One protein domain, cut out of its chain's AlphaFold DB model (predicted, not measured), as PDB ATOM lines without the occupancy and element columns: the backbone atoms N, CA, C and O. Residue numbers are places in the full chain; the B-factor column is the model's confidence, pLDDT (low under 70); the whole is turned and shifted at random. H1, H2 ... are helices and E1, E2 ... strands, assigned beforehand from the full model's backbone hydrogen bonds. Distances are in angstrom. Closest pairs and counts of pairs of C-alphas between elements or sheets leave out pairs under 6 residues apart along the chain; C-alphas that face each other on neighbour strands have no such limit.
ATOM      1  N   PRO A  45     117.783 140.694 165.029       95.94
ATOM      2  CA  PRO A  45     117.860 139.554 165.944       95.94
ATOM      3  C   PRO A  45     116.511 139.171 166.570       95.94
ATOM      4  O   PRO A  45     116.245 137.977 166.720       95.94
ATOM      5  N   ASP A  46     115.631 140.135 166.849       94.88
ATOM      6  CA  ASP A  46     114.317 139.862 167.439       94.88
ATOM      7  C   ASP A  46     113.423 139.102 166.455       94.88
ATOM      8  O   ASP A  46     112.793 138.112 166.827       94.88
ATOM      9  N   LEU A  47     113.447 139.472 165.169       95.56
ATOM     10  CA  LEU A  47     112.753 138.718 164.117       95.56
ATOM     11  C   LEU A  47     113.274 137.282 164.014       95.56
ATOM     12  O   LEU A  47     112.491 136.345 163.853       95.56
ATOM     13  N   ARG A  48     114.592 137.075 164.138       96.31
ATOM     14  CA  ARG A  48     115.173 135.720 164.132       96.31
ATOM     15  C   ARG A  48     114.744 134.906 165.347       96.31
ATOM     16  O   ARG A  48     114.564 133.697 165.212       96.31
ATOM     17  N   SER A  49     114.548 135.545 166.499       95.31
ATOM     18  CA  SER A  49     114.095 134.870 167.721       95.31
ATOM     19  C   SER A  49     112.692 134.267 167.578       95.31
ATOM     20  O   SER A  49     112.390 133.267 168.221       95.31
ATOM     21  N   LEU A  50     111.865 134.804 166.671       95.00
ATOM     22  CA  LEU A  50     110.530 134.277 166.390       95.00
ATOM     23  C   LEU A  50     110.543 132.914 165.696       95.00
ATOM     24  O   LEU A  50     109.529 132.222 165.703       95.00
ATOM     25  N   VAL A  51     111.647 132.493 165.076       95.31
ATOM     26  CA  VAL A  51     111.687 131.242 164.307       95.31
ATOM     27  C   VAL A  51     111.293 130.048 165.184       95.31
ATOM     28  O   VAL A  51     111.873 129.796 166.232       95.31
ATOM     29  N   GLY A  52     110.298 129.282 164.731       92.56
ATOM     30  CA  GLY A  52     109.741 128.143 165.464       92.56
ATOM     31  C   GLY A  52     108.574 128.493 166.391       92.56
ATOM     32  O   GLY A  52     107.821 127.589 166.769       92.56
ATOM     33  N   HIS A  53     108.347 129.777 166.693       92.38
ATOM     34  CA  HIS A  53     107.155 130.211 167.413       92.38
ATOM     35  C   HIS A  53     105.899 129.953 166.579       92.38
ATOM     36  O   HIS A  53     105.911 130.004 165.345       92.38
ATOM     37  N   ARG A  54     104.800 129.656 167.274       90.81
ATOM     38  CA  ARG A  54     103.496 129.422 166.657       90.81
ATOM     39  C   ARG A  54     102.629 130.660 166.752       90.81
ATOM     40  O   ARG A  54     102.535 131.260 167.815       90.81
ATOM     41  N   ASP A  55     101.929 130.950 165.668       89.38
ATOM     42  CA  ASP A  55     100.923 131.999 165.608       89.38
ATOM     43  C   ASP A  55      99.734 131.505 164.786       89.38
ATOM     44  O   ASP A  55      99.909 130.887 163.737       89.38
ATOM     45  N   LYS A  56      98.524 131.701 165.310       88.56
ATOM     46  CA  LYS A  56      97.276 131.271 164.661       88.56
ATOM     47  C   LYS A  56      96.554 132.421 163.969       88.56
ATOM     48  O   LYS A  56      95.525 132.174 163.342       88.56
ATOM     49  N   ARG A  57      97.036 133.654 164.142       89.38
ATOM     50  CA  ARG A  57      96.482 134.823 163.469       89.38
ATOM     51  C   ARG A  57      96.700 134.709 161.965       89.38
ATOM     52  O   ARG A  57      97.479 133.880 161.489       89.38
ATOM     53  N   ASP A  58      95.985 135.552 161.236       88.12
ATOM     54  CA  ASP A  58      96.150 135.666 159.797       88.12
ATOM     55  C   ASP A  58      97.625 135.976 159.442       88.12
ATOM     56  O   ASP A  58      98.201 136.902 160.028       88.12
ATOM     57  N   PRO A  59      98.266 135.205 158.541       87.75
ATOM     58  CA  PRO A  59      99.659 135.422 158.165       87.75
ATOM     59  C   PRO A  59      99.949 136.826 157.645       87.75
ATOM     60  O   PRO A  59     100.961 137.402 158.041       87.75
ATOM     61  N   HIS A  60      99.070 137.397 156.819       88.94
ATOM     62  CA  HIS A  60      99.273 138.730 156.252       88.94
ATOM     63  C   HIS A  60      99.227 139.801 157.333       88.94
ATOM     64  O   HIS A  60     100.208 140.520 157.529       88.94
ATOM     65  N   ALA A  61      98.149 139.839 158.114       90.31
ATOM     66  CA  ALA A  61      98.002 140.776 159.225       90.31
ATOM     67  C   ALA A  61      99.152 140.653 160.238       90.31
ATOM     68  O   ALA A  61      99.627 141.649 160.785       90.31
ATOM     69  N   THR A  62      99.634 139.431 160.467       92.62
ATOM     70  CA  THR A  62     100.754 139.168 161.370       92.62
ATOM     71  C   THR A  62     102.059 139.760 160.846       92.62
ATOM     72  O   THR A  62     102.746 140.457 161.591       92.62
ATOM     73  N   ILE A  63     102.406 139.525 159.577       94.56
ATOM     74  CA  ILE A  63     103.633 140.077 158.989       94.56
ATOM     75  C   ILE A  63     103.567 141.608 158.916       94.56
ATOM     76  O   ILE A  63     104.537 142.265 159.285       94.56
ATOM     77  N   LEU A  64     102.420 142.191 158.555       93.50
ATOM     78  CA  LEU A  64     102.237 143.649 158.563       93.50
ATOM     79  C   LEU A  64     102.382 144.245 159.972       93.50
ATOM     80  O   LEU A  64     103.017 145.284 160.150       93.50
ATOM     81  N   SER A  65     101.871 143.557 160.998       93.62
ATOM     82  CA  SER A  65     102.088 143.956 162.392       93.62
ATOM     83  C   SER A  65     103.564 143.887 162.793       93.62
ATOM     84  O   SER A  65     104.000 144.724 163.582       93.62
ATOM     85  N   LEU A  66     104.338 142.927 162.270       95.19
ATOM     86  CA  LEU A  66     105.780 142.851 162.516       95.19
ATOM     87  C   LEU A  66     106.541 143.990 161.840       95.19
ATOM     88  O   LEU A  66     107.451 144.522 162.464       95.19
ATOM     89  N   VAL A  67     106.162 144.392 160.622       95.75
ATOM     90  CA  VAL A  67     106.740 145.573 159.950       95.75
ATOM     91  C   VAL A  67     106.556 146.816 160.819       95.75
ATOM     92  O   VAL A  67     107.529 147.506 161.117       95.75
ATOM     93  N   SER A  68     105.333 147.041 161.314       93.56
ATOM     94  CA  SER A  68     105.045 148.150 162.229       93.56
ATOM     95  C   SER A  68     105.862 148.072 163.521       93.56
ATOM     96  O   SER A  68     106.457 149.067 163.931       93.56
ATOM     97  N   ALA A  69     105.954 146.888 164.134       93.06
ATOM     98  CA  ALA A  69     106.758 146.690 165.337       93.06
ATOM     99  C   ALA A  69     108.257 146.943 165.084       93.06
ATOM    100  O   ALA A  69     108.915 147.550 165.919       93.06
ATOM    101  N   PHE A  70     108.765 146.578 163.903       93.38
ATOM    102  CA  PHE A  70     110.135 146.835 163.448       93.38
ATOM    103  C   PHE A  70     110.423 148.323 163.155       93.38
ATOM    104  O   PHE A  70     111.501 148.664 162.677       93.38
ATOM    105  N   GLY A  71     109.466 149.223 163.417       93.94
ATOM    106  CA  GLY A  71     109.616 150.663 163.209       93.94
ATOM    107  C   GLY A  71     109.456 151.098 161.754       93.94
ATOM    108  O   GLY A  71     109.933 152.168 161.385       93.94
ATOM    109  N   ARG A  72     108.811 150.271 160.926       95.00
ATOM    110  CA  ARG A  72     108.569 150.529 159.505       95.00
ATOM    111  C   ARG A  72     107.085 150.674 159.214       95.00
ATOM    112  O   ARG A  72     106.239 150.127 159.914       95.00
ATOM    113  N   THR A  73     106.760 151.360 158.129       93.44
ATOM    114  CA  THR A  73     105.384 151.513 157.658       93.44
ATOM    115  C   THR A  73     105.228 150.840 156.302       93.44
ATOM    116  O   THR A  73     105.895 151.210 155.333       93.44
ATOM    117  N   ALA A  74     104.341 149.848 156.233       90.31
ATOM    118  CA  ALA A  74     103.901 149.274 154.967       90.31
ATOM    119  C   ALA A  74     102.917 150.231 154.265       90.31
ATOM    120  O   ALA A  74     102.178 150.951 154.946       90.31
ATOM    121  N   PRO A  75     102.878 150.258 152.924       87.19
ATOM    122  CA  PRO A  75     101.874 151.031 152.208       87.19
ATOM    123  C   PRO A  75     100.464 150.497 152.483       87.19
ATOM    124  O   PRO A  75     100.275 149.309 152.736       87.19
ATOM    125  N   ALA A  76      99.476 151.395 152.430       83.50
ATOM    126  CA  ALA A  76      98.073 151.049 152.661       83.50
ATOM    127  C   ALA A  76      97.534 150.066 151.610       83.50
ATOM    128  O   ALA A  76      96.715 149.211 151.938       83.50
ATOM    129  N   ASP A  77      98.030 150.179 150.378       83.50
ATOM    130  CA  ASP A  77      97.769 149.244 149.296       83.50
ATOM    131  C   ASP A  77      99.085 148.577 148.865       83.50
ATOM    132  O   ASP A  77     100.022 149.233 148.401       83.50
ATOM    133  N   LEU A  78      99.164 147.259 149.054       81.69
ATOM    134  CA  LEU A  78     100.321 146.447 148.672       81.69
ATOM    135  C   LEU A  78     100.385 146.198 147.155       81.69
ATOM    136  O   LEU A  78     101.384 145.672 146.664       81.69
ATOM    137  N   THR A  79      99.329 146.522 146.403       76.62
ATOM    138  CA  THR A  79      99.283 146.355 144.945       76.62
ATOM    139  C   THR A  79      99.964 147.504 144.202       76.62
ATOM    140  O   THR A  79     100.680 147.248 143.234       76.62
ATOM    141  N   ASP A  80      99.865 148.728 144.723       70.12
ATOM    142  CA  ASP A  80     100.366 149.948 144.074       70.12
ATOM    143  C   ASP A  80     101.880 150.191 144.233       70.12
ATOM    144  O   ASP A  80     102.459 150.997 143.507       70.12
ATOM    145  N   GLN A  81     102.552 149.513 145.172       79.75
ATOM    146  CA  GLN A  81     103.990 149.705 145.461       79.75
ATOM    147  C   GLN A  81     104.846 148.468 145.174       79.75
ATOM    148  O   GLN A  81     105.871 148.223 145.814       79.75
ATOM    149  N   ARG A  82     104.416 147.673 144.196       84.50
ATOM    150  CA  ARG A  82     105.130 146.479 143.750       84.50
ATOM    151  C   ARG A  82     106.351 146.871 142.922       84.50
ATOM    152  O   ARG A  82     106.221 147.320 141.788       84.50
ATOM    153  N   SER A  83     107.526 146.674 143.502       89.88
ATOM    154  CA  SER A  83     108.820 146.842 142.834       89.88
ATOM    155  C   SER A  83     109.254 145.521 142.187       89.88
ATOM    156  O   SER A  83     108.696 144.455 142.502       89.88
ATOM    157  N   ASP A  84     110.217 145.569 141.263       91.56
ATOM    158  CA  ASP A  84     110.693 144.361 140.577       91.56
ATOM    159  C   ASP A  84     111.285 143.364 141.598       91.56
ATOM    160  O   ASP A  84     111.958 143.772 142.546       91.56
ATOM    161  N   PRO A  85     111.059 142.043 141.461       90.62
ATOM    162  CA  PRO A  85     111.557 141.066 142.430       90.62
ATOM    163  C   PRO A  85     113.089 141.013 142.521       90.62
ATOM    164  O   PRO A  85     113.616 140.461 143.486       90.62
ATOM    165  N   THR A  86     113.812 141.547 141.532       93.25
ATOM    166  CA  THR A  86     115.276 141.659 141.537       93.25
ATOM    167  C   THR A  86     115.792 142.909 142.248       93.25
ATOM    168  O   THR A  86     116.999 142.995 142.512       93.25
ATOM    169  N   GLU A  87     114.911 143.846 142.611       94.31
ATOM    170  CA  GLU A  87     115.307 145.042 143.343       94.31
ATOM    171  C   GLU A  87     115.864 144.707 144.735       94.31
ATOM    172  O   GLU A  87     115.457 143.743 145.395       94.31
ATOM    173  N   PRO A  88     116.859 145.481 145.197       94.19
ATOM    174  CA  PRO A  88     117.507 145.240 146.471       94.19
ATOM    175  C   PRO A  88     116.571 145.526 147.651       94.19
ATOM    176  O   PRO A  88     116.392 146.675 148.038       94.19
ATOM    177  N   ALA A  89     116.050 144.476 148.285       96.00
ATOM    178  CA  ALA A  89     115.242 144.621 149.493       96.00
ATOM    179  C   ALA A  89     116.102 144.921 150.740       96.00
ATOM    180  O   ALA A  89     117.151 144.300 150.956       96.00
ATOM    181  N   ALA A  90     115.649 145.862 151.569       96.62
ATOM    182  CA  ALA A  90     116.288 146.261 152.820       96.62
ATOM    183  C   ALA A  90     115.600 145.618 154.043       96.62
ATOM    184  O   ALA A  90     114.452 145.187 153.952       96.62
ATOM    185  N   PRO A  91     116.255 145.555 155.221       97.19
ATOM    186  CA  PRO A  91     115.604 145.102 156.449       97.19
ATOM    187  C   PRO A  91     114.299 145.855 156.739       97.19
ATOM    188  O   PRO A  91     114.257 147.092 156.722       97.19
ATOM    189  N   GLY A  92     113.249 145.086 157.027       96.75
ATOM    190  CA  GLY A  92     111.892 145.584 157.242       96.75
ATOM    191  C   GLY A  92     111.016 145.635 155.988       96.75
ATOM    192  O   GLY A  92     109.798 145.686 156.134       96.75
ATOM    193  N   ASP A  93     111.598 145.542 154.786       97.38
ATOM    194  CA  ASP A  93     110.825 145.458 153.544       97.38
ATOM    195  C   ASP A  93     110.031 144.155 153.456       97.38
ATOM    196  O   ASP A  93     110.297 143.175 154.159       97.38
ATOM    197  N   LEU A  94     109.046 144.146 152.566       96.69
ATOM    198  CA  LEU A  94     108.159 143.013 152.360       96.69
ATOM    199  C   LEU A  94     108.507 142.279 151.064       96.69
ATOM    200  O   LEU A  94     108.816 142.888 150.040       96.69
ATOM    201  N   LEU A  95     108.411 140.954 151.109       95.44
ATOM    202  CA  LEU A  95     108.539 140.073 149.953       95.44
ATOM    203  C   LEU A  95     107.201 139.392 149.690       95.44
ATOM    204  O   LEU A  95     106.615 138.806 150.606       95.44
ATOM    205  N   ILE A  96     106.754 139.430 148.436       92.00
ATOM    206  CA  ILE A  96     105.507 138.806 147.990       92.00
ATOM    207  C   ILE A  96     105.838 137.596 147.120       92.00
ATOM    208  O   ILE A  96     106.478 137.731 146.076       92.00
ATOM    209  N   PHE A  97     105.405 136.408 147.540       89.06
ATOM    210  CA  PHE A  97     105.636 135.153 146.822       89.06
ATOM    211  C   PHE A  97     104.345 134.699 146.144       89.06
ATOM    212  O   PHE A  97     103.503 134.072 146.785       89.06
ATOM    213  N   ASP A  98     104.211 135.034 144.861       81.06
ATOM    214  CA  ASP A  98     102.959 134.914 144.106       81.06
ATOM    215  C   ASP A  98     103.149 134.685 142.595       81.06
ATOM    216  O   ASP A  98     102.230 134.860 141.809       81.06
ATOM    217  N   ARG A  99     104.338 134.285 142.114       67.81
ATOM    218  CA  ARG A  99     104.547 134.011 140.666       67.81
ATOM    219  C   ARG A  99     103.785 132.790 140.126       67.81
ATOM    220  O   ARG A  99     103.956 132.393 138.975       67.81
ATOM    221  N   ALA A 100     102.939 132.194 140.951       55.53
ATOM    222  CA  ALA A 100     101.905 131.277 140.530       55.53
ATOM    223  C   ALA A 100     100.858 132.030 139.704       55.53
ATOM    224  O   ALA A 100     100.278 132.983 140.200       55.53
ATOM    225  N   VAL A 101     100.562 131.607 138.476       49.19
ATOM    226  CA  VAL A 101      99.423 132.160 137.724       49.19
ATOM    227  C   VAL A 101      98.135 131.877 138.511       49.19
ATOM    228  O   VAL A 101      97.628 130.755 138.493       49.19
ATOM    229  N   SER A 102      97.649 132.866 139.257       50.12
ATOM    230  CA  SER A 102      96.449 132.798 140.087       50.12
ATOM    231  C   SER A 102      95.847 134.195 140.197       50.12
ATOM    232  O   SER A 102      96.537 135.137 140.563       50.12
ATOM    233  N   ASP A 103      94.548 134.320 139.937       47.16
ATOM    234  CA  ASP A 103      93.794 135.578 140.071       47.16
ATOM    235  C   ASP A 103      93.448 135.915 141.542       47.16
ATOM    236  O   ASP A 103      92.449 136.576 141.817       47.16
ATOM    237  N   ASN A 104      94.210 135.399 142.515       51.72
ATOM    238  CA  ASN A 104      93.949 135.573 143.949       51.72
ATOM    239  C   ASN A 104      95.092 136.334 144.623       51.72
ATOM    240  O   ASN A 104      96.211 136.329 144.124       51.72
ATOM    241  N   ASP A 105      94.814 136.914 145.791       54.41
ATOM    242  CA  ASP A 105      95.834 137.524 146.645       54.41
ATOM    243  C   ASP A 105      96.954 136.526 146.976       54.41
ATOM    244  O   ASP A 105      96.684 135.368 147.298       54.41
ATOM    245  N   ALA A 106      98.203 136.995 146.939       59.44
ATOM    246  CA  ALA A 106      99.393 136.203 147.234       59.44
ATOM    247  C   ALA A 106      99.244 135.357 148.509       59.44
ATOM    248  O   ALA A 106      99.117 135.921 149.601       59.44
ATOM    249  N   ASP A 107      99.353 134.020 148.441       71.00
ATOM    250  CA  ASP A 107      99.165 133.214 149.666       71.00
ATOM    251  C   ASP A 107     100.368 133.312 150.631       71.00
ATOM    252  O   ASP A 107     100.342 132.721 151.718       71.00
ATOM    253  N   LEU A 108     101.447 134.028 150.270       86.81
ATOM    254  CA  LEU A 108     102.611 134.173 151.139       86.81
ATOM    255  C   LEU A 108     103.317 135.532 151.038       86.81
ATOM    256  O   LEU A 108     103.894 135.897 150.016       86.81
ATOM    257  N   ILE A 109     103.374 136.199 152.189       92.06
ATOM    258  CA  ILE A 109     104.144 137.414 152.446       92.06
ATOM    259  C   ILE A 109     105.233 137.142 153.490       92.06
ATOM    260  O   ILE A 109     105.060 136.320 154.399       92.06
ATOM    261  N   ALA A 110     106.367 137.822 153.361       95.94
ATOM    262  CA  ALA A 110     107.471 137.756 154.312       95.94
ATOM    263  C   ALA A 110     108.046 139.142 154.605       95.94
ATOM    264  O   ALA A 110     107.946 140.036 153.772       95.94
ATOM    265  N   ILE A 111     108.698 139.284 155.758       97.81
ATOM    266  CA  ILE A 111     109.493 140.463 156.118       97.81
ATOM    267  C   ILE A 111     110.983 140.157 155.952       97.81
ATOM    268  O   ILE A 111     111.463 139.091 156.356       97.81
ATOM    269  N   VAL A 112     111.725 141.084 155.356       98.44
ATOM    270  CA  VAL A 112     113.173 140.989 155.171       98.44
ATOM    271  C   VAL A 112     113.886 141.210 156.498       98.44
ATOM    272  O   VAL A 112     113.660 142.199 157.192       98.44
ATOM    273  N   ILE A 113     114.790 140.293 156.838       98.25
ATOM    274  CA  ILE A 113     115.635 140.384 158.031       98.25
ATOM    275  C   ILE A 113     116.979 141.020 157.675       98.25
ATOM    276  O   ILE A 113     117.455 141.916 158.368       98.25
ATOM    277  N   SER A 114     117.630 140.514 156.628       98.00
ATOM    278  CA  SER A 114     118.943 140.986 156.191       98.00
ATOM    279  C   SER A 114     119.240 140.554 154.759       98.00
ATOM    280  O   SER A 114     118.585 139.659 154.226       98.00
ATOM    281  N   ARG A 115     120.256 141.166 154.152       97.50
ATOM    282  CA  ARG A 115     120.804 140.751 152.863       97.50
ATOM    283  C   ARG A 115     122.310 140.596 152.986       97.50
ATOM    284  O   ARG A 115     122.975 141.466 153.545       97.50
ATOM    285  N   ASP A 116     122.832 139.475 152.508       96.19
ATOM    286  CA  ASP A 116     124.261 139.189 152.582       96.19
ATOM    287  C   ASP A 116     125.041 139.775 151.382       96.19
ATOM    288  O   ASP A 116     124.434 140.211 150.396       96.19
ATOM    289  N   PRO A 117     126.390 139.777 151.415       95.44
ATOM    290  CA  PRO A 117     127.207 140.291 150.311       95.44
ATOM    291  C   PRO A 117     127.060 139.532 148.984       95.44
ATOM    292  O   PRO A 117     127.460 140.045 147.944       95.44
ATOM    293  N   ARG A 118     126.502 138.314 148.997       94.31
ATOM    294  CA  ARG A 118     126.213 137.532 147.784       94.31
ATOM    295  C   ARG A 118     124.888 137.954 147.147       94.31
ATOM    296  O   ARG A 118     124.533 137.431 146.096       94.31
ATOM    297  N   GLY A 119     124.146 138.854 147.792       95.12
ATOM    298  CA  GLY A 119     122.831 139.304 147.362       95.12
ATOM    299  C   GLY A 119     121.682 138.412 147.833       95.12
ATOM    300  O   GLY A 119     120.541 138.691 147.454       95.12
ATOM    301  N   VAL A 120     121.945 137.396 148.667       98.00
ATOM    302  CA  VAL A 120     120.913 136.501 149.210       98.00
ATOM    303  C   VAL A 120     120.193 137.207 150.354       98.00
ATOM    304  O   VAL A 120     120.812 137.687 151.304       98.00
ATOM    305  N   THR A 121     118.869 137.255 150.265       98.56
ATOM    306  CA  THR A 121     118.003 137.903 151.250       98.56
ATOM    307  C   THR A 121     117.482 136.872 152.243       98.56
ATOM    308  O   THR A 121     116.830 135.904 151.856       98.56
ATOM    309  N   GLU A 122     117.761 137.076 153.528       98.62
ATOM    310  CA  GLU A 122     117.153 136.347 154.641       98.62
ATOM    311  C   GLU A 122     115.803 136.985 154.985       98.62
ATOM    312  O   GLU A 122     115.709 138.202 155.159       98.62
ATOM    313  N   PHE A 123     114.765 136.168 155.143       98.50
ATOM    314  CA  PHE A 123     113.417 136.636 155.461       98.50
ATOM    315  C   PHE A 123     112.715 135.767 156.506       98.50
ATOM    316  O   PHE A 123     113.050 134.593 156.704       98.50
ATOM    317  N   LEU A 124     111.703 136.345 157.153       97.75
ATOM    318  CA  LEU A 124     110.793 135.673 158.078       97.75
ATOM    319  C   LEU A 124     109.388 135.609 157.478       97.75
ATOM    320  O   LEU A 124     108.873 136.615 156.998       97.75
ATOM    321  N   TYR A 125     108.741 134.449 157.557       95.19
ATOM    322  CA  TYR A 125     107.362 134.268 157.104       95.19
ATOM    323  C   TYR A 125     106.568 133.365 158.050       95.19
ATOM    324  O   TYR A 125     107.146 132.523 158.743       95.19
ATOM    325  N   LEU A 126     105.238 133.494 158.060       92.06
ATOM    326  CA  LEU A 126     104.354 132.620 158.835       92.06
ATOM    327  C   LEU A 126     103.786 131.509 157.941       92.06
ATOM    328  O   LEU A 126     102.833 131.709 157.197       92.06
ATOM    329  N   GLY A 127     104.369 130.310 158.019       87.44
ATOM    330  CA  GLY A 127     103.982 129.164 157.191       87.44
ATOM    331  C   GLY A 127     103.369 128.031 158.010       87.44
ATOM    332  O   GLY A 127     104.068 127.375 158.790       87.44
ATOM    333  N   GLY A 128     102.075 127.759 157.805       84.50
ATOM    334  CA  GLY A 128     101.347 126.728 158.555       84.50
ATOM    335  C   GLY A 128     101.225 127.051 160.048       84.50
ATOM    336  O   GLY A 128     101.310 126.148 160.881       84.50
ATOM    337  N   GLY A 129     101.100 128.341 160.377       88.50
ATOM    338  CA  GLY A 129     101.013 128.850 161.746       88.50
ATOM    339  C   GLY A 129     102.314 128.758 162.547       88.50
ATOM    340  O   GLY A 129     102.277 128.717 163.774       88.50
ATOM    341  N   VAL A 130     103.462 128.662 161.869       91.25
ATOM    342  CA  VAL A 130     104.800 128.658 162.477       91.25
ATOM    343  C   VAL A 130     105.663 129.689 161.766       91.25
ATOM    344  O   VAL A 130     105.726 129.680 160.534       91.25
ATOM    345  N   TYR A 131     106.341 130.548 162.524       93.50
ATOM    346  CA  TYR A 131     107.331 131.463 161.968       93.50
ATOM    347  C   TYR A 131     108.534 130.672 161.469       93.50
ATOM    348  O   TYR A 131     109.122 129.853 162.183       93.50
ATOM    349  N   ARG A 132     108.895 130.895 160.216       95.00
ATOM    350  CA  ARG A 132     109.955 130.180 159.520       95.00
ATOM    351  C   ARG A 132     110.914 131.184 158.924       95.00
ATOM    352  O   ARG A 132     110.514 132.238 158.441       95.00
ATOM    353  N   ARG A 133     112.183 130.804 158.930       96.94
ATOM    354  CA  ARG A 133     113.232 131.527 158.226       96.94
ATOM    355  C   ARG A 133     113.370 130.993 156.807       96.94
ATOM    356  O   ARG A 133     113.398 129.776 156.605       96.94
ATOM    357  N   GLY A 134     113.504 131.901 155.852       96.88
ATOM    358  CA  GLY A 134     113.797 131.597 154.463       96.88
ATOM    359  C   GLY A 134     114.968 132.410 153.922       96.88
ATOM    360  O   GLY A 134     115.414 133.372 154.544       96.88
ATOM    361  N   PHE A 135     115.461 131.978 152.767       98.19
ATOM    362  CA  PHE A 135     116.477 132.653 151.972       98.19
ATOM    363  C   PHE A 135     115.981 132.732 150.533       98.19
ATOM    364  O   PHE A 135     115.333 131.787 150.066       98.19
ATOM    365  N   VAL A 136     116.232 133.848 149.859       97.94
ATOM    366  CA  VAL A 136     115.893 134.038 148.447       97.94
ATOM    367  C   VAL A 136     116.997 134.792 147.727       97.94
ATOM    368  O   VAL A 136     117.548 135.762 148.251       97.94
ATOM    369  N   ASP A 137     117.282 134.363 146.505       97.50
ATOM    370  CA  ASP A 137     118.084 135.116 145.553       97.50
ATOM    371  C   ASP A 137     117.309 135.253 144.236       97.50
ATOM    372  O   ASP A 137     117.174 134.264 143.501       97.50
ATOM    373  N   PRO A 138     116.812 136.461 143.917       93.56
ATOM    374  CA  PRO A 138     116.032 136.686 142.706       93.56
ATOM    375  C   PRO A 138     116.851 136.555 141.418       93.56
ATOM    376  O   PRO A 138     116.279 136.318 140.358       93.56
ATOM    377  N   THR A 139     118.183 136.665 141.483       95.44
ATOM    378  CA  THR A 139     119.066 136.543 140.308       95.44
ATOM    379  C   THR A 139     119.336 135.085 139.934       95.44
ATOM    380  O   THR A 139     119.747 134.784 138.814       95.44
ATOM    381  N   ARG A 140     119.093 134.156 140.867       95.44
ATOM    382  CA  ARG A 140     119.321 132.715 140.704       95.44
ATOM    383  C   ARG A 140     118.086 131.919 141.142       95.44
ATOM    384  O   ARG A 140     118.205 131.062 142.021       95.44
ATOM    385  N   PRO A 141     116.905 132.146 140.539       93.56
ATOM    386  CA  PRO A 141     115.623 131.704 141.094       93.56
ATOM    387  C   PRO A 141     115.508 130.180 141.269       93.56
ATOM    388  O   PRO A 141     114.988 129.716 142.280       93.56
ATOM    389  N   ALA A 142     116.080 129.401 140.344       94.50
ATOM    390  CA  ALA A 142     116.075 127.934 140.378       94.50
ATOM    391  C   ALA A 142     117.240 127.312 141.186       94.50
ATOM    392  O   ALA A 142     117.384 126.089 141.254       94.50
ATOM    393  N   THR A 143     118.116 128.123 141.792       96.50
ATOM    394  CA  THR A 143     119.290 127.621 142.523       96.50
ATOM    395  C   THR A 143     118.965 127.428 143.997       96.50
ATOM    396  O   THR A 143     118.754 128.387 144.732       96.50
ATOM    397  N   LYS A 144     118.976 126.179 144.470       96.81
ATOM    398  CA  LYS A 144     118.724 125.865 145.885       96.81
ATOM    399  C   LYS A 144     119.908 126.210 146.793       96.81
ATOM    400  O   LYS A 144     119.721 126.780 147.867       96.81
ATOM    401  N   ARG A 145     121.117 125.810 146.394       97.62
ATOM    402  CA  ARG A 145     122.369 126.027 147.132       97.62
ATOM    403  C   ARG A 145     123.463 126.497 146.180       97.62
ATOM    404  O   ARG A 145     123.421 126.138 145.005       97.62
ATOM    405  N   ASP A 146     124.404 127.287 146.680       95.50
ATOM    406  CA  ASP A 146     125.599 127.680 145.928       95.50
ATOM    407  C   ASP A 146     126.661 126.565 145.921       95.50
ATOM    408  O   ASP A 146     126.415 125.445 146.385       95.50
ATOM    409  N   ARG A 147     127.831 126.849 145.334       95.62
ATOM    410  CA  ARG A 147     128.922 125.873 145.171       95.62
ATOM    411  C   ARG A 147     129.531 125.470 146.513       95.62
ATOM    412  O   ARG A 147     129.991 124.345 146.664       95.62
ATOM    413  N   GLU A 148     129.477 126.373 147.481       95.62
ATOM    414  CA  GLU A 148     129.925 126.213 148.860       95.62
ATOM    415  C   GLU A 148     128.882 125.472 149.716       95.62
ATOM    416  O   GLU A 148     129.120 125.155 150.882       95.62
ATOM    417  N   GLY A 149     127.715 125.168 149.143       95.94
ATOM    418  CA  GLY A 149     126.643 124.427 149.788       95.94
ATOM    419  C   GLY A 149     125.761 125.275 150.701       95.94
ATOM    420  O   GLY A 149     124.900 124.717 151.384       95.94
ATOM    421  N   ALA A 150     125.899 126.599 150.725       96.50
ATOM    422  CA  ALA A 150     125.014 127.482 151.476       96.50
ATOM    423  C   ALA A 150     123.650 127.624 150.783       96.50
ATOM    424  O   ALA A 150     123.529 127.469 149.571       96.50
ATOM    425  N   ILE A 151     122.591 127.881 151.558       96.81
ATOM    426  CA  ILE A 151     121.230 128.016 151.017       96.81
ATOM    427  C   ILE A 151     121.116 129.344 150.268       96.81
ATOM    428  O   ILE A 151     121.428 130.392 150.824       96.81
ATOM    429  N   VAL A 152     120.633 129.271 149.030       97.38
ATOM    430  CA  VAL A 152     120.365 130.424 148.161       97.38
ATOM    431  C   VAL A 152     118.859 130.662 148.084       97.38
ATOM    432  O   VAL A 152     118.394 131.762 148.357       97.38
ATOM    433  N   ASN A 153     118.086 129.605 147.817       97.44
ATOM    434  CA  ASN A 153     116.631 129.651 147.846       97.44
ATOM    435  C   ASN A 153     116.060 128.560 148.755       97.44
ATOM    436  O   ASN A 153     116.341 127.367 148.600       97.44
ATOM    437  N   THR A 154     115.226 128.969 149.706       95.12
ATOM    438  CA  THR A 154     114.485 128.057 150.579       95.12
ATOM    439  C   THR A 154     113.307 127.451 149.828       95.12
ATOM    440  O   THR A 154     112.611 128.141 149.089       95.12
ATOM    441  N   PHE A 155     113.040 126.163 150.055       90.69
ATOM    442  CA  PHE A 155     111.789 125.559 149.606       90.69
ATOM    443  C   PHE A 155     110.612 126.132 150.386       90.69
ATOM    444  O   PHE A 155     110.536 125.982 151.609       90.69
ATOM    445  N   LEU A 156     109.663 126.716 149.668       86.56
ATOM    446  CA  LEU A 156     108.430 127.216 150.242       86.56
ATOM    447  C   LEU A 156     107.328 126.181 150.033       86.56
ATOM    448  O   LEU A 156     107.128 125.642 148.947       86.56
ATOM    449  N   ARG A 157     106.620 125.869 151.119       69.75
ATOM    450  CA  ARG A 157     105.365 125.125 151.053       69.75
ATOM    451  C   ARG A 157     104.256 126.161 151.088       69.75
ATOM    452  O   ARG A 157     103.965 126.692 152.159       69.75
ATOM    453  N   HIS A 158     103.704 126.464 149.923       61.12
ATOM    454  CA  HIS A 158     102.467 127.225 149.830       61.12
ATOM    455  C   HIS A 158     101.307 126.372 150.377       61.12
ATOM    456  O   HIS A 158     101.467 125.164 150.590       61.12
ATOM    457  N   GLY A 159     100.189 127.011 150.721       56.97
ATOM    458  CA  GLY A 159      99.072 126.384 151.426       56.97
ATOM    459  C   GLY A 159      98.417 125.207 150.689       56.97
ATOM    460  O   GLY A 159      98.888 124.697 149.679       56.97
ATOM    461  N   LYS A 160      97.272 124.747 151.204       55.66
ATOM    462  CA  LYS A 160      96.532 123.601 150.634       55.66
ATOM    463  C   LYS A 160      95.986 123.842 149.216       55.66
ATOM    464  O   LYS A 160      95.491 122.893 148.618       55.66
ATOM    465  N   ARG A 161      95.993 125.090 148.742       55.38
ATOM    466  CA  ARG A 161      95.210 125.542 147.589       55.38
ATOM    467  C   ARG A 161      95.940 125.318 146.271       55.38
ATOM    468  O   ARG A 161      95.347 124.784 145.340       55.38
ATOM    469  N   TRP A 162      97.215 125.682 146.210       50.81
ATOM    470  CA  TRP A 162      98.029 125.585 145.007       50.81
ATOM    471  C   TRP A 162      99.506 125.749 145.389       50.81
ATOM    472  O   TRP A 162      99.791 126.555 146.275       50.81
ATOM    473  N   PRO A 163     100.467 125.029 144.781       51.78
ATOM    474  CA  PRO A 163     100.336 123.923 143.819       51.78
ATOM    475  C   PRO A 163      99.851 122.612 144.468       51.78
ATOM    476  O   PRO A 163      99.642 122.537 145.680       51.78
ATOM    477  N   ALA A 164      99.713 121.547 143.668       55.47
ATOM    478  CA  ALA A 164      99.354 120.216 144.158       55.47
ATOM    479  C   ALA A 164     100.248 119.778 145.331       55.47
ATOM    480  O   ALA A 164     101.467 119.995 145.331       55.47
ATOM    481  N   LYS A 165      99.637 119.120 146.324       53.19
ATOM    482  CA  LYS A 165     100.319 118.571 147.501       53.19
ATOM    483  C   LYS A 165     101.544 117.754 147.071       53.19
ATOM    484  O   LYS A 165     101.401 116.731 146.416       53.19
ATOM    485  N   GLY A 166     102.733 118.189 147.492       57.56
ATOM    486  CA  GLY A 166     104.008 117.547 147.145       57.56
ATOM    487  C   GLY A 166     104.860 118.332 146.146       57.56
ATOM    488  O   GLY A 166     106.031 118.007 145.985       57.56
ATOM    489  N   SER A 167     104.321 119.390 145.538       64.25
ATOM    490  CA  SER A 167     105.120 120.299 144.715       64.25
ATOM    491  C   SER A 167     105.975 121.198 145.612       64.25
ATOM    492  O   SER A 167     105.508 121.718 146.631       64.25
ATOM    493  N   HIS A 168     107.243 121.345 145.246       72.50
ATOM    494  CA  HIS A 168     108.244 122.080 146.004       72.50
ATOM    495  C   HIS A 168     108.816 123.190 145.132       72.50
ATOM    496  O   HIS A 168     109.648 122.905 144.277       72.50
ATOM    497  N   TYR A 169     108.400 124.432 145.372       84.62
ATOM    498  CA  TYR A 169     108.994 125.589 144.710       84.62
ATOM    499  C   TYR A 169     110.063 126.224 145.585       84.62
ATOM    500  O   TYR A 169     109.950 126.281 146.818       84.62
ATOM    501  N   LEU A 170     111.113 126.701 144.938       92.38
ATOM    502  CA  LEU A 170     112.121 127.544 145.547       92.38
ATOM    503  C   LEU A 170     111.586 128.971 145.690       92.38
ATOM    504  O   LEU A 170     110.796 129.448 144.881       92.38
ATOM    505  N   ALA A 171     112.034 129.669 146.733       93.44
ATOM    506  CA  ALA A 171     111.610 131.034 147.018       93.44
ATOM    507  C   ALA A 171     111.786 131.976 145.815       93.44
ATOM    508  O   ALA A 171     110.875 132.734 145.504       93.44
ATOM    509  N   GLY A 172     112.910 131.882 145.100       93.12
ATOM    510  CA  GLY A 172     113.175 132.706 143.922       93.12
ATOM    511  C   GLY A 172     112.283 132.394 142.719       93.12
ATOM    512  O   GLY A 172     112.033 133.282 141.912       93.12
ATOM    513  N   GLU A 173     111.744 131.174 142.612       90.44
ATOM    514  CA  GLU A 173     110.752 130.829 141.580       90.44
ATOM    515  C   GLU A 173     109.392 131.476 141.868       90.44
ATOM    516  O   GLU A 173     108.641 131.763 140.940       90.44
ATOM    517  N   LEU A 174     109.085 131.723 143.145       89.38
ATOM    518  CA  LEU A 174     107.810 132.293 143.576       89.38
ATOM    519  C   LEU A 174     107.844 133.804 143.798       89.38
ATOM    520  O   LEU A 174     106.782 134.419 143.790       89.38
ATOM    521  N   LEU A 175     109.015 134.404 144.027       92.44
ATOM    522  CA  LEU A 175     109.126 135.823 144.352       92.44
ATOM    523  C   LEU A 175     108.588 136.680 143.200       92.44
ATOM    524  O   LEU A 175     109.164 136.713 142.113       92.44
ATOM    525  N   ALA A 176     107.473 137.356 143.456       90.19
ATOM    526  CA  ALA A 176     106.773 138.181 142.484       90.19
ATOM    527  C   ALA A 176     107.200 139.637 142.584       90.19
ATOM    528  O   ALA A 176     107.503 140.233 141.557       90.19
ATOM    529  N   HIS A 177     107.261 140.175 143.806       92.25
ATOM    530  CA  HIS A 177     107.512 141.592 144.047       92.25
ATOM    531  C   HIS A 177     108.247 141.829 145.366       92.25
ATOM    532  O   HIS A 177     108.091 141.070 146.331       92.25
ATOM    533  N   VAL A 178     108.990 142.933 145.403       94.50
ATOM    534  CA  VAL A 178     109.470 143.574 146.632       94.50
ATOM    535  C   VAL A 178     108.572 144.777 146.913       94.50
ATOM    536  O   VAL A 178     108.174 145.483 145.989       94.50
ATOM    537  N   ILE A 179     108.229 145.010 148.177       95.12
ATOM    538  CA  ILE A 179     107.532 146.226 148.605       95.12
ATOM    539  C   ILE A 179     108.418 146.935 149.620       95.12
ATOM    540  O   ILE A 179     108.688 146.411 150.705       95.12
ATOM    541  N   HIS A 180     108.854 148.137 149.256       96.00
ATOM    542  CA  HIS A 180     109.701 148.965 150.099       96.00
ATOM    543  C   HIS A 180     108.883 149.664 151.181       96.00
ATOM    544  O   HIS A 180     107.887 150.338 150.912       96.00
TER     545      HIS A 180
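Overview. This is residues 45 to 180 of the 182 residues of an uncharacterized protein of Deltaproteobacteria bacterium (UniProt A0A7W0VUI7). With little regular structure, this is a strongly twisted sheet of five strands with H1 and H2 over one face, H3 on the opposite face and two long loops, residues 70 to 93 and 137 to 170. The printed 136 residues, 49 in named elements, are of mixed class, ordered H1 H2 E1 E2 E3 E4 H3 E5. The antiparallel sheet runs E4 E3 E2 E1 E5. It is compact, radius of gyration of the C-alphas 13.8 A, spanning 37 by 35 by 31 A.

Along the chain. E1 is residues 94 to 97, E2 108 to 115, 19.4 A long, E3 121 to 126, E4 131 to 136, and E5 175 to 179, ending at C-alpha (107.532, 146.226, 148.605). H1, 45 to 49, begins at C-alpha (117.860, 139.554, 165.944); H2 is 59 to 69, 15.1 A, and H3 171 to 174.

Arrangement. E1 to E4 form a meander of hairpins, each strand the antiparallel neighbour of the one before; N 95 and O 110 are 2.9 A apart, within hydrogen-bond range. H2 is on the sheet at a height of 8.6 A; its closest C-alphas to E2 are His 60 and Ile 109, 6.3 A. Every O i to N i+4 pair is within range in H1 and H2; H3 is too short for one.

Size, cuts and confidence. The printed part has no cut. The links H2 to E1 and E4 to H3 are long. Residues 99 to 106 and 157 to 167 have pLDDT under 70.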